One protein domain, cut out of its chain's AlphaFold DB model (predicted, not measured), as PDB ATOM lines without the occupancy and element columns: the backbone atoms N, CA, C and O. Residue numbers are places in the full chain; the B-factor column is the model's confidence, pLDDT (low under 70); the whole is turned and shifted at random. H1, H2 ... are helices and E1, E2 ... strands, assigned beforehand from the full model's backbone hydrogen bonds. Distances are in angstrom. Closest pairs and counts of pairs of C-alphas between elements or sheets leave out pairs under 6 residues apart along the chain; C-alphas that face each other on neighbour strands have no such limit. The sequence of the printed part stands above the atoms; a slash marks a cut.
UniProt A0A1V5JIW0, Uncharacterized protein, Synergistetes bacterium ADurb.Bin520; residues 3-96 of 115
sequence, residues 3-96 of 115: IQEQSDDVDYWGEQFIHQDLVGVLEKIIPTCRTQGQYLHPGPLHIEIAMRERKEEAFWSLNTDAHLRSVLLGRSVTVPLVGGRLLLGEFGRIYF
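This is residues 3 to 96 of the 115 residues of an uncharacterized protein of Synergistetes bacterium ADurb.Bin520 (UniProt A0A1V5JIW0). This is a loose, elongated chain of helices and long loops: H4 lies near the middle and runs roughly along the length, H1 comes close to it at a steep tilt, the pair H2 and H3 makes one end, and a long loop with a small turn at residues 81 to 86 reaches to the other. The first printed residues, 3 to 4, pair with the short strand E1, and the two ends of the printed part lie near each other. The printed part has 94 residues, with four named helices and one named strand in the order H1, H2, H3, H4, E1; the class is mostly helix, though under half of the residues, 41 of the 94, are in named elements. The whole is loose, with a radius of gyration of the C-alphas of 17.9 A, and the C-alphas span 52 by 32 by 21 A.

Residues 3 to 16 hold no named element. H1, residues 17 to 29, begins at C-alpha 17 at (109.191, 23.143, -20.674) and is 18.8 A long from first to last C-alpha. H2, residues 44 to 54, begins at C-alpha 44 at (80.113, 13.842, 1.666) and is 15.0 A long. H3, residues 58 to 61, is 5.8 A long. H4, residues 64 to 73, is 14.5 A long. E1, residues 93 to 95, is 6.4 A long and ends at C-alpha 95 at (100.152, 13.707, -26.158).

H1 and H4 are close but not clearly touching, with the C-alphas of Leu 26 and Arg 69 the closest at 7.1 A. They run opposite ways at a steep tilt of 64 degrees. H2 and H3 touch, and their closest C-alphas, those of Ile 47 and Ala 58, are 5.7 A apart. H3 and H4 meet only through their link. Among the pairs that stay apart are H1 and H2, H2 and H4, and H4 and E1. E1 pairs with no named strand, but residues 3 to 4 pair antiparallel with residues 93 to 94 of E1. Residues 81 to 82 pair antiparallel with residues 85 to 86. In H2 and H4 every O i to N i+4 pair is within hydrogen-bond range, in H1 7 of 9 are, and H3 is too short for such a pair.

The two C-alphas farthest apart, those of Pro 44 and Gly 83, are 53.6 A apart, while the first and last printed C-alphas, of Ile 3 and Phe 96, are 9.1 A apart. The printed part has no cut. The links H1 to H2, of 14 residues, and H4 to E1, of 19 residues, are long; those from H2 to H3 and from H3 to H4 are tight. The mean pLDDT of the printed part is 96.8, and no printed residue is under 70.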
ATOM      1  N   ILE A   3      97.079  17.893 -29.038       96.56
ATOM      2  CA  ILE A   3      98.198  18.150 -29.948       96.56
ATOM      3  C   ILE A   3      99.026  19.291 -29.367       96.56
ATOM      4  O   ILE A   3      98.459  20.318 -28.997       96.56
ATOM      5  N   GLN A   4     100.337  19.099 -29.278       95.81
ATOM      6  CA  GLN A   4     101.282  20.103 -28.793       95.81
ATOM      7  C   GLN A   4     102.627  19.955 -29.511       95.81
ATOM      8  O   GLN A   4     102.890  18.931 -30.145       95.81
ATOM      9  N   GLU A   5     103.459  20.984 -29.422       96.31
ATOM     10  CA  GLU A   5     104.867  20.943 -29.798       96.31
ATOM     11  C   GLU A   5     105.702  20.094 -28.826       96.31
ATOM     12  O   GLU A   5     105.334  19.874 -27.673       96.31
ATOM     13  N   GLN A   6     106.821  19.560 -29.312       95.19
ATOM     14  CA  GLN A   6     107.837  18.951 -28.461       95.19
ATOM     15  C   GLN A   6     108.873  20.011 -28.087       95.19
ATOM     16  O   GLN A   6     109.436  20.646 -28.970       95.19
ATOM     17  N   SER A   7     109.136  20.174 -26.793       95.88
ATOM     18  CA  SER A   7     110.257  20.970 -26.300       95.88
ATOM     19  C   SER A   7     111.532  20.129 -26.258       95.88
ATOM     20  O   SER A   7     111.485  18.942 -25.923       95.88
ATOM     21  N   ASP A   8     112.662  20.755 -26.579       96.00
ATOM     22  CA  ASP A   8     113.983  20.129 -26.477       96.00
ATOM     23  C   ASP A   8     114.482  20.078 -25.024       96.00
ATOM     24  O   ASP A   8     115.115  19.102 -24.618       96.00
ATOM     25  N   ASP A   9     114.165  21.109 -24.237       98.19
ATOM     26  CA  ASP A   9     114.556  21.218 -22.834       98.19
ATOM     27  C   ASP A   9     113.526  20.572 -21.898       98.19
ATOM     28  O   ASP A   9     112.308  20.615 -22.117       98.19
ATOM     29  N   VAL A  10     114.042  20.014 -20.802       98.12
ATOM     30  CA  VAL A  10     113.253  19.421 -19.721       98.12
ATOM     31  C   VAL A  10     113.656  19.989 -18.366       98.12
ATOM     32  O   VAL A  10     114.794  20.416 -18.164       98.12
ATOM     33  N   ASP A  11     112.725  19.987 -17.417       97.00
ATOM     34  CA  ASP A  11     113.002  20.356 -16.033       97.00
ATOM     35  C   ASP A  11     113.700  19.220 -15.253       97.00
ATOM     36  O   ASP A  11     114.036  18.164 -15.791       97.00
ATOM     37  N   TYR A  12     113.929  19.420 -13.949       97.50
ATOM     38  CA  TYR A  12     114.579  18.417 -13.093       97.50
ATOM     39  C   TYR A  12     113.778  17.116 -12.919       97.50
ATOM     40  O   TYR A  12     114.329  16.128 -12.429       97.50
ATOM     41  N   TRP A  13     112.503  17.106 -13.306       95.06
ATOM     42  CA  TRP A  13     111.617  15.944 -13.273       95.06
ATOM     43  C   TRP A  13     111.489  15.275 -14.645       95.06
ATOM     44  O   TRP A  13     110.827  14.243 -14.758       95.06
ATOM     45  N   GLY A  14     112.154  15.820 -15.668       95.81
ATOM     46  CA  GLY A  14     112.084  15.335 -17.040       95.81
ATOM     47  C   GLY A  14     110.849  15.819 -17.801       95.81
ATOM     48  O   GLY A  14     110.575  15.284 -18.874       95.81
ATOM     49  N   GLU A  15     110.104  16.801 -17.280       95.56
ATOM     50  CA  GLU A  15     108.959  17.379 -17.984       95.56
ATOM     51  C   GLU A  15     109.424  18.430 -18.990       95.56
ATOM     52  O   GLU A  15     110.260  19.282 -18.684       95.56
ATOM     53  N   GLN A  16     108.861  18.392 -20.196       97.50
ATOM     54  CA  GLN A  16     109.185  19.349 -21.248       97.50
ATOM     55  C   GLN A  16     108.706  20.747 -20.861       97.50
ATOM     56  O   GLN A  16     107.574  20.907 -20.398       97.50
ATOM     57  N   PHE A  17     109.517  21.777 -21.110       97.88
ATOM     58  CA  PHE A  17     109.191  23.143 -20.674       97.88
ATOM     59  C   PHE A  17     107.817  23.613 -21.152       97.88
ATOM     60  O   PHE A  17     107.041  24.139 -20.360       97.88
ATOM     61  N   ILE A  18     107.455  23.332 -22.406       97.44
ATOM     62  CA  ILE A  18     106.145  23.725 -22.941       97.44
ATOM     63  C   ILE A  18     104.969  23.038 -22.225       97.44
ATOM     64  O   ILE A  18     103.890  23.619 -22.077       97.44
ATOM     65  N   HIS A  19     105.153  21.808 -21.745       96.81
ATOM     66  CA  HIS A  19     104.143  21.120 -20.945       96.81
ATOM     67  C   HIS A  19     104.114  21.648 -19.514       96.81
ATOM     68  O   HIS A  19     103.030  21.829 -18.960       96.81
ATOM     69  N   GLN A  20     105.274  21.953 -18.933       97.31
ATOM     70  CA  GLN A  20     105.357  22.568 -17.614       97.31
ATOM     71  C   GLN A  20     104.704  23.959 -17.604       97.31
ATOM     72  O   GLN A  20     103.977  24.294 -16.667       97.31
ATOM     73  N   ASP A  21     104.869  24.740 -18.672       97.88
ATOM     74  CA  ASP A  21     104.176  26.013 -18.872       97.88
ATOM     75  C   ASP A  21     102.663  25.818 -19.000       97.88
ATOM     76  O   ASP A  21     101.892  26.540 -18.362       97.88
ATOM     77  N   LEU A  22     102.217  24.808 -19.758       97.19
ATOM     78  CA  LEU A  22     100.800  24.445 -19.834       97.19
ATOM     79  C   LEU A  22     100.244  24.110 -18.442       97.19
ATOM     80  O   LEU A  22      99.201  24.642 -18.058       97.19
ATOM     81  N   VAL A  23     100.945  23.285 -17.661       96.31
ATOM     82  CA  VAL A  23     100.570  22.965 -16.277       96.31
ATOM     83  C   VAL A  23     100.540  24.230 -15.417       96.31
ATOM     84  O   VAL A  23      99.581  24.434 -14.676       96.31
ATOM     85  N   GLY A  24     101.522  25.121 -15.555       98.06
ATOM     86  CA  GLY A  24     101.580  26.393 -14.835       98.06
ATOM     87  C   GLY A  24     100.429  27.345 -15.175       98.06
ATOM     88  O   GLY A  24      99.913  28.035 -14.293       98.06
ATOM     89  N   VAL A  25      99.979  27.378 -16.432       98.19
ATOM     90  CA  VAL A  25      98.783  28.129 -16.847       98.19
ATOM     91  C   VAL A  25      97.526  27.494 -16.264       98.19
ATOM     92  O   VAL A  25      96.706  28.204 -15.678       98.19
ATOM     93  N   LEU A  26      97.384  26.170 -16.374       98.06
ATOM     94  CA  LEU A  26      96.244  25.442 -15.820       98.06
ATOM     95  C   LEU A  26      96.151  25.612 -14.306       98.06
ATOM     96  O   LEU A  26      95.053  25.798 -13.804       98.06
ATOM     97  N   GLU A  27      97.270  25.629 -13.584       98.19
ATOM     98  CA  GLU A  27      97.297  25.838 -12.134       98.19
ATOM     99  C   GLU A  27      96.714  27.194 -11.719       98.19
ATOM    100  O   GLU A  27      96.086  27.293 -10.668       98.19
ATOM    101  N   LYS A  28      96.856  28.236 -12.548       98.44
ATOM    102  CA  LYS A  28      96.295  29.568 -12.258       98.44
ATOM    103  C   LYS A  28      94.772  29.603 -12.369       98.44
ATOM    104  O   LYS A  28      94.132  30.338 -11.623       98.44
ATOM    105  N   ILE A  29      94.199  28.855 -13.313       98.19
ATOM    106  CA  ILE A  29      92.754  28.886 -13.604       98.19
ATOM    107  C   ILE A  29      91.985  27.718 -12.974       98.19
ATOM    108  O   ILE A  29      90.811  27.848 -12.643       98.19
ATOM    109  N   ILE A  30      92.644  26.574 -12.805       98.44
ATOM    110  CA  ILE A  30      92.129  25.330 -12.237       98.44
ATOM    111  C   ILE A  30      93.239  24.744 -11.339       98.44
ATOM    112  O   ILE A  30      93.967  23.840 -11.768       98.44
ATOM    113  N   PRO A  31      93.413  25.269 -10.113       98.00
ATOM    114  CA  PRO A  31      94.469  24.825  -9.207       98.00
ATOM    115  C   PRO A  31      94.347  23.353  -8.810       98.00
ATOM    116  O   PRO A  31      93.254  22.863  -8.550       98.00
ATOM    117  N   THR A  32      95.463  22.650  -8.661       97.75
ATOM    118  CA  THR A  32      95.457  21.266  -8.181       97.75
ATOM    119  C   THR A  32      94.710  21.134  -6.852       97.75
ATOM    120  O   THR A  32      94.945  21.920  -5.926       97.75
ATOM    121  N   CYS A  33      93.804  20.154  -6.749       98.00
ATOM    122  CA  CYS A  33      93.035  19.895  -5.537       98.00
ATOM    123  C   CYS A  33      93.951  19.314  -4.452       98.00
ATOM    124  O   CYS A  33      94.393  18.171  -4.539       98.00
ATOM    125  N   ARG A  34      94.274  20.116  -3.433       96.06
ATOM    126  CA  ARG A  34      95.220  19.738  -2.366       96.06
ATOM    127  C   ARG A  34      94.533  19.305  -1.079       96.06
ATOM    128  O   ARG A  34      95.152  18.648  -0.251       96.06
ATOM    129  N   THR A  35      93.283  19.713  -0.884       95.88
ATOM    130  CA  THR A  35      92.542  19.476   0.355       95.88
ATOM    131  C   THR A  35      91.037  19.455   0.103       95.88
ATOM    132  O   THR A  35      90.542  20.027  -0.872       95.88
ATOM    133  N   GLN A  36      90.296  18.813   1.002       94.75
ATOM    134  CA  GLN A  36      88.839  18.834   1.008       94.75
ATOM    135  C   GLN A  36      88.297  20.267   1.136       94.75
ATOM    136  O   GLN A  36      88.849  21.100   1.853       94.75
ATOM    137  N   GLY A  37      87.195  20.553   0.441       95.25
ATOM    138  CA  GLY A  37      86.550  21.869   0.462       95.25
ATOM    139  C   GLY A  37      87.210  22.936  -0.420       95.25
ATOM    140  O   GLY A  37      86.652  24.021  -0.542       95.25
ATOM    141  N   GLN A  38      88.342  22.642  -1.079       97.56
ATOM    142  CA  GLN A  38      88.917  23.531  -2.103       97.56
ATOM    143  C   GLN A  38      87.976  23.691  -3.309       97.56
ATOM    144  O   GLN A  38      87.881  24.762  -3.904       97.56
ATOM    145  N   TYR A  39      87.263  22.619  -3.642       97.81
ATOM    146  CA  TYR A  39      86.194  22.582  -4.628       97.81
ATOM    147  C   TYR A  39      84.926  22.014  -3.983       97.81
ATOM    148  O   TYR A  39      84.996  21.321  -2.969       97.81
ATOM    149  N   LEU A  40      83.761  22.257  -4.598       97.81
ATOM    150  CA  LEU A  40      82.499  21.646  -4.148       97.81
ATOM    151  C   LEU A  40      82.504  20.115  -4.291       97.81
ATOM    152  O   LEU A  40      81.849  19.418  -3.521       97.81
ATOM    153  N   HIS A  41      83.234  19.596  -5.280       97.62
ATOM    154  CA  HIS A  41      83.521  18.172  -5.413       97.62
ATOM    155  C   HIS A  41      84.898  17.865  -4.795       97.62
ATOM    156  O   HIS A  41      85.831  18.638  -5.021       97.62
ATOM    157  N   PRO A  42      85.066  16.745  -4.078       97.12
ATOM    158  CA  PRO A  42      84.024  15.796  -3.698       97.12
ATOM    159  C   PRO A  42      83.221  16.276  -2.479       97.12
ATOM    160  O   PRO A  42      83.763  16.890  -1.563       97.12
ATOM    161  N   GLY A  43      81.926  15.954  -2.454       97.31
ATOM    162  CA  GLY A  43      81.053  16.173  -1.294       97.31
ATOM    163  C   GLY A  43      80.846  14.897  -0.459       97.31
ATOM    164  O   GLY A  43      81.141  13.803  -0.948       97.31
ATOM    165  N   PRO A  44      80.275  14.988   0.759       97.12
ATOM    166  CA  PRO A  44      80.113  13.842   1.666       97.12
ATOM    167  C   PRO A  44      79.376  12.646   1.048       97.12
ATOM    168  O   PRO A  44      79.828  11.513   1.177       97.12
ATOM    169  N   LEU A  45      78.297  12.903   0.299       97.56
ATOM    170  CA  LEU A  45      77.526  11.855  -0.378       97.56
ATOM    171  C   LEU A  45      78.353  11.116  -1.442       97.56
ATOM    172  O   LEU A  45      78.238   9.902  -1.587       97.56
ATOM    173  N   HIS A  46      79.207  11.831  -2.182       97.19
ATOM    174  CA  HIS A  46      80.084  11.201  -3.172       97.19
ATOM    175  C   HIS A  46      81.063  10.236  -2.496       97.19
ATOM    176  O   HIS A  46      81.266   9.131  -2.997       97.19
ATOM    177  N   ILE A  47      81.634  10.645  -1.361       97.69
ATOM    178  CA  ILE A  47      82.588   9.840  -0.591       97.69
ATOM    179  C   ILE A  47      81.907   8.604  -0.002       97.69
ATOM    180  O   ILE A  47      82.428   7.502  -0.153       97.69
ATOM    181  N   GLU A  48      80.714   8.752   0.582       97.94
ATOM    182  CA  GLU A  48      79.926   7.623   1.091       97.94
ATOM    183  C   GLU A  48      79.680   6.570  -0.003       97.94
ATOM    184  O   GLU A  48      79.949   5.382   0.191       97.94
ATOM    185  N   ILE A  49      79.242   7.009  -1.188       97.94
ATOM    186  CA  ILE A  49      79.012   6.129  -2.342       97.94
ATOM    187  C   ILE A  49      80.328   5.490  -2.815       97.94
ATOM    188  O   ILE A  49      80.356   4.294  -3.099       97.94
ATOM    189  N   ALA A  50      81.420   6.259  -2.889       96.69
ATOM    190  CA  ALA A  50      82.734   5.773  -3.318       96.69
ATOM    191  C   ALA A  50      83.261   4.648  -2.421       96.69
ATOM    192  O   ALA A  50      83.673   3.593  -2.911       96.69
ATOM    193  N   MET A  51      83.167   4.833  -1.106       96.62
ATOM    194  CA  MET A  51      83.573   3.829  -0.125       96.62
ATOM    195  C   MET A  51      82.672   2.592  -0.194       96.62
ATOM    196  O   MET A  51      83.167   1.465  -0.250       96.62
ATOM    197  N   ARG A  52      81.349   2.794  -0.239       97.31
ATOM    198  CA  ARG A  52      80.358   1.710  -0.207       97.31
ATOM    199  C   ARG A  52      80.385   0.832  -1.456       97.31
ATOM    200  O   ARG A  52      80.312  -0.388  -1.344       97.31
ATOM    201  N   GLU A  53      80.448   1.437  -2.639       97.62
ATOM    202  CA  GLU A  53      80.252   0.722  -3.910       97.62
ATOM    203  C   GLU A  53      81.560   0.361  -4.605       97.62
ATOM    204  O   GLU A  53      81.633  -0.658  -5.289       97.62
ATOM    205  N   ARG A  54      82.598   1.188  -4.442       95.25
ATOM    206  CA  ARG A  54      83.857   1.052  -5.188       95.25
ATOM    207  C   ARG A  54      85.056   0.721  -4.304       95.25
ATOM    208  O   ARG A  54      86.136   0.490  -4.841       95.25
ATOM    209  N   LYS A  55      84.865   0.650  -2.977       95.00
ATOM    210  CA  LYS A  55      85.939   0.443  -1.985       95.00
ATOM    211  C   LYS A  55      87.071   1.457  -2.174       95.00
ATOM    212  O   LYS A  55      88.248   1.106  -2.157       95.00
ATOM    213  N   GLU A  56      86.694   2.705  -2.439       95.62
ATOM    214  CA  GLU A  56      87.635   3.795  -2.676       95.62
ATOM    215  C   GLU A  56      87.955   4.548  -1.390       95.62
ATOM    216  O   GLU A  56      87.074   4.799  -0.572       95.62
ATOM    217  N   GLU A  57      89.214   4.950  -1.250       95.75
ATOM    218  CA  GLU A  57      89.639   5.860  -0.195       95.75
ATOM    219  C   GLU A  57      89.159   7.284  -0.488       95.75
ATOM    220  O   GLU A  57      89.208   7.745  -1.630       95.75
ATOM    221  N   ALA A  58      88.753   8.022   0.546       95.44
ATOM    222  CA  ALA A  58      88.189   9.363   0.381       95.44
ATOM    223  C   ALA A  58      89.131  10.333  -0.364       95.44
ATOM    224  O   ALA A  58      88.686  11.147  -1.175       95.44
ATOM    225  N   PHE A  59      90.443  10.225  -0.130       95.31
ATOM    226  CA  PHE A  59      91.433  11.088  -0.778       95.31
ATOM    227  C   PHE A  59      91.575  10.822  -2.286       95.31
ATOM    228  O   PHE A  59      92.027  11.702  -3.013       95.31
ATOM    229  N   TRP A  60      91.135   9.659  -2.787       96.69
ATOM    230  CA  TRP A  60      91.116   9.357  -4.225       96.69
ATOM    231  C   TRP A  60      90.115  10.207  -5.011       96.69
ATOM    232  O   TRP A  60      90.216  10.297  -6.232       96.69
ATOM    233  N   SER A  61      89.165  10.844  -4.326       96.56
ATOM    234  CA  SER A  61      88.214  11.775  -4.935       96.56
ATOM    235  C   SER A  61      88.719  13.226  -4.958       96.56
ATOM    236  O   SER A  61      88.015  14.100  -5.462       96.56
ATOM    237  N   LEU A  62      89.925  13.518  -4.448       97.56
ATOM    238  CA  LEU A  62      90.563  14.842  -4.538       97.56
ATOM    239  C   LEU A  62      91.173  15.083  -5.932       97.56
ATOM    240  O   LEU A  62      92.341  15.422  -6.065       97.56
ATOM    241  N   ASN A  63      90.374  14.888  -6.979       97.62
ATOM    242  CA  ASN A  63      90.784  14.970  -8.384       97.62
ATOM    243  C   ASN A  63      89.888  15.920  -9.202       97.62
ATOM    244  O   ASN A  63      89.763  15.798 -10.421       97.62
ATOM    245  N   THR A  64      89.219  16.866  -8.541       98.25
ATOM    246  CA  THR A  64      88.295  17.805  -9.197       98.25
ATOM    247  C   THR A  64      88.984  18.656 -10.258       98.25
ATOM    248  O   THR A  64      88.414  18.896 -11.322       98.25
ATOM    249  N   ASP A  65      90.226  19.064 -10.017       98.38
ATOM    250  CA  ASP A  65      91.053  19.752 -11.004       98.38
ATOM    251  C   ASP A  65      91.296  18.886 -12.244       98.38
ATOM    252  O   ASP A  65      91.204  19.393 -13.360       98.38
ATOM    253  N   ALA A  66      91.490  17.574 -12.077       97.75
ATOM    254  CA  ALA A  66      91.643  16.647 -13.192       97.75
ATOM    255  C   ALA A  66      90.405  16.617 -14.095       97.75
ATOM    256  O   ALA A  66      90.521  16.680 -15.323       97.75
ATOM    257  N   HIS A  67      89.213  16.591 -13.490       97.62
ATOM    258  CA  HIS A  67      87.948  16.679 -14.218       97.62
ATOM    259  C   HIS A  67      87.832  17.995 -14.997       97.62
ATOM    260  O   HIS A  67      87.524  17.983 -16.190       97.62
ATOM    261  N   LEU A  68      88.111  19.127 -14.348       98.25
ATOM    262  CA  LEU A  68      87.995  20.453 -14.957       98.25
ATOM    263  C   LEU A  68      89.018  20.664 -16.088       98.25
ATOM    264  O   LEU A  68      88.644  21.102 -17.177       98.25
ATOM    265  N   ARG A  69      90.289  20.292 -15.877       97.88
ATOM    266  CA  ARG A  69      91.357  20.370 -16.893       97.88
ATOM    267  C   ARG A  69      91.045  19.479 -18.095       97.88
ATOM    268  O   ARG A  69      91.210  19.905 -19.236       97.88
ATOM    269  N   SER A  70      90.526  18.271 -17.856       96.31
ATOM    270  CA  SER A  70      90.133  17.352 -18.930       96.31
ATOM    271  C   SER A  70      88.975  17.883 -19.778       96.31
ATOM    272  O   SER A  70      88.978  17.673 -20.991       96.31
ATOM    273  N   VAL A  71      87.991  18.547 -19.166       96.31
ATOM    274  CA  VAL A  71      86.885  19.180 -19.900       96.31
ATOM    275  C   VAL A  71      87.389  20.356 -20.732       96.31
ATOM    276  O   VAL A  71      86.979  20.488 -21.882       96.31
ATOM    277  N   LEU A  72      88.297  21.166 -20.183       96.69
ATOM    278  CA  LEU A  72      88.846  22.332 -20.873       96.69
ATOM    279  C   LEU A  72      89.688  21.952 -22.102       96.69
ATOM    280  O   LEU A  72      89.517  22.546 -23.162       96.69
ATOM    281  N   LEU A  73      90.588  20.974 -21.971       95.12
ATOM    282  CA  LEU A  73      91.497  20.581 -23.058       95.12
ATOM    283  C   LEU A  73      90.886  19.590 -24.053       95.12
ATOM    284  O   LEU A  73      91.383  19.441 -25.166       95.12
ATOM    285  N   GLY A  74      89.832  18.884 -23.651       94.00
ATOM    286  CA  GLY A  74      89.256  17.803 -24.435       94.00
ATOM    287  C   GLY A  74      89.921  16.443 -24.196       94.00
ATOM    288  O   GLY A  74      90.993  16.290 -23.603       94.00
ATOM    289  N   ARG A  75      89.218  15.396 -24.639       93.25
ATOM    290  CA  ARG A  75      89.564  13.989 -24.365       93.25
ATOM    291  C   ARG A  75      90.000  13.212 -25.606       93.25
ATOM    292  O   ARG A  75      90.472  12.090 -25.470       93.25
ATOM    293  N   SER A  76      89.901  13.808 -26.786       96.25
ATOM    294  CA  SER A  76      90.229  13.187 -28.068       96.25
ATOM    295  C   SER A  76      90.777  14.226 -29.038       96.25
ATOM    296  O   SER A  76      90.494  15.414 -28.909       96.25
ATOM    297  N   VAL A  77      91.527  13.755 -30.030       96.88
ATOM    298  CA  VAL A  77      91.913  14.545 -31.200       96.88
ATOM    299  C   VAL A  77      91.563  13.753 -32.451       96.88
ATOM    300  O   VAL A  77      91.610  12.524 -32.436       96.88
ATOM    301  N   THR A  78      91.212  14.460 -33.521       97.12
ATOM    302  CA  THR A  78      90.945  13.874 -34.836       97.12
ATOM    303  C   THR A  78      91.954  14.452 -35.813       97.12
ATOM    304  O   THR A  78      92.055  15.670 -35.938       97.12
ATOM    305  N   VAL A  79      92.704  13.583 -36.489       97.50
ATOM    306  CA  VAL A  79      93.797  13.981 -37.382       97.50
ATOM    307  C   VAL A  79      93.571  13.353 -38.758       97.50
ATOM    308  O   VAL A  79      93.406  12.133 -38.828       97.50
ATOM    309  N   PRO A  80      93.563  14.133 -39.853       97.44
ATOM    310  CA  PRO A  80      93.450  13.579 -41.197       97.44
ATOM    311  C   PRO A  80      94.620  12.648 -41.534       97.44
ATOM    312  O   PRO A  80      95.780  12.972 -41.267       97.44
ATOM    313  N   LEU A  81      94.312  11.521 -42.179       96.88
ATOM    314  CA  LEU A  81      95.290  10.586 -42.729       96.88
ATOM    315  C   LEU A  81      95.271  10.693 -44.259       96.88
ATOM    316  O   LEU A  81      94.338  10.222 -44.905       96.88
ATOM    317  N   VAL A  82      96.292  11.317 -44.847       97.31
ATOM    318  CA  VAL A  82      96.366  11.560 -46.298       97.31
ATOM    319  C   VAL A  82      97.617  10.902 -46.864       97.31
ATOM    320  O   VAL A  82      98.734  11.192 -46.440       97.31
ATOM    321  N   GLY A  83      97.434   9.979 -47.815       95.00
ATOM    322  CA  GLY A  83      98.544   9.227 -48.411       95.00
ATOM    323  C   GLY A  83      99.365   8.449 -47.375       95.00
ATOM    324  O   GLY A  83     100.591   8.448 -47.443       95.00
ATOM    325  N   GLY A  84      98.698   7.862 -46.373       94.88
ATOM    326  CA  GLY A  84      99.341   7.102 -45.296       94.88
ATOM    327  C   GLY A  84     100.070   7.946 -44.246       94.88
ATOM    328  O   GLY A  84     100.781   7.387 -43.416       94.88
ATOM    329  N   ARG A  85      99.917   9.277 -44.258       95.31
ATOM    330  CA  ARG A  85     100.581  10.188 -43.312       95.31
ATOM    331  C   ARG A  85      99.572  11.001 -42.511       95.31
ATOM    332  O   ARG A  85      98.618  11.537 -43.076       95.31
ATOM    333  N   LEU A  86      99.794  11.085 -41.200       96.81
ATOM    334  CA  LEU A  86      99.019  11.941 -40.303       96.81
ATOM    335  C   LEU A  86      99.376  13.408 -40.558       96.81
ATOM    336  O   LEU A  86     100.548  13.781 -40.507       96.81
ATOM    337  N   LEU A  87      98.374  14.246 -40.813       97.12
ATOM    338  CA  LEU A  87      98.562  15.683 -41.019       97.12
ATOM    339  C   LEU A  87      98.556  16.440 -39.682       97.12
ATOM    340  O   LEU A  87      97.558  17.052 -39.313       97.12
ATOM    341  N   LEU A  88      99.675  16.383 -38.954       96.38
ATOM    342  CA  LEU A  88      99.865  17.060 -37.659       96.38
ATOM    343  C   LEU A  88     100.501  18.459 -37.763       96.38
ATOM    344  O   LEU A  88     100.439  19.229 -36.809       96.38
ATOM    345  N   GLY A  89     101.118  18.781 -38.902       94.56
ATOM    346  CA  GLY A  89     102.064  19.898 -39.015       94.56
ATOM    347  C   GLY A  89     103.481  19.501 -38.579       94.56
ATOM    348  O   GLY A  89     103.699  18.404 -38.073       94.56
ATOM    349  N   GLU A  90     104.456  20.384 -38.805       95.12
ATOM    350  CA  GLU A  90     105.885  20.117 -38.557       95.12
ATOM    351  C   GLU A  90     106.178  19.821 -37.075       95.12
ATOM    352  O   GLU A  90     106.785  18.801 -36.727       95.12
ATOM    353  N   PHE A  91     105.634  20.659 -36.193       95.69
ATOM    354  CA  PHE A  91     105.850  20.580 -34.749       95.69
ATOM    355  C   PHE A  91     104.767  19.790 -34.004       95.69
ATOM    356  O   PHE A  91     104.951  19.445 -32.845       95.69
ATOM    357  N   GLY A  92     103.650  19.446 -34.654       96.38
ATOM    358  CA  GLY A  92     102.529  18.785 -33.988       96.38
ATOM    359  C   GLY A  92     102.855  17.359 -33.542       96.38
ATOM    360  O   GLY A  92     103.279  16.519 -34.343       96.38
ATOM    361  N   ARG A  93     102.616  17.060 -32.267       96.75
ATOM    362  CA  ARG A  93     102.708  15.725 -31.664       96.75
ATOM    363  C   ARG A  93     101.452  15.443 -30.851       96.75
ATOM    364  O   ARG A  93     100.846  16.363 -30.310       96.75
ATOM    365  N   ILE A  94     101.048  14.178 -30.775       96.81
ATOM    366  CA  ILE A  94      99.889  13.759 -29.977       96.81
ATOM    367  C   ILE A  94     100.376  13.359 -28.585       96.81
ATOM    368  O   ILE A  94     101.178  12.436 -28.463       96.81
ATOM    369  N   TYR A  95      99.837  14.001 -27.551       96.06
ATOM    370  CA  TYR A  95     100.152  13.707 -26.158       96.06
ATOM    371  C   TYR A  95      98.951  13.165 -25.394       96.06
ATOM    372  O   TYR A  95      97.805  13.611 -25.546       96.06
ATOM    373  N   PHE A  96      99.238  12.216 -24.511       95.19
ATOM    374  CA  PHE A  96      98.331  11.791 -23.460       95.19
ATOM    375  C   PHE A  96      98.633  12.595 -22.191       95.19
ATOM    376  O   PHE A  96      99.774  12.630 -21.750       95.19
TER     377      PHE A  96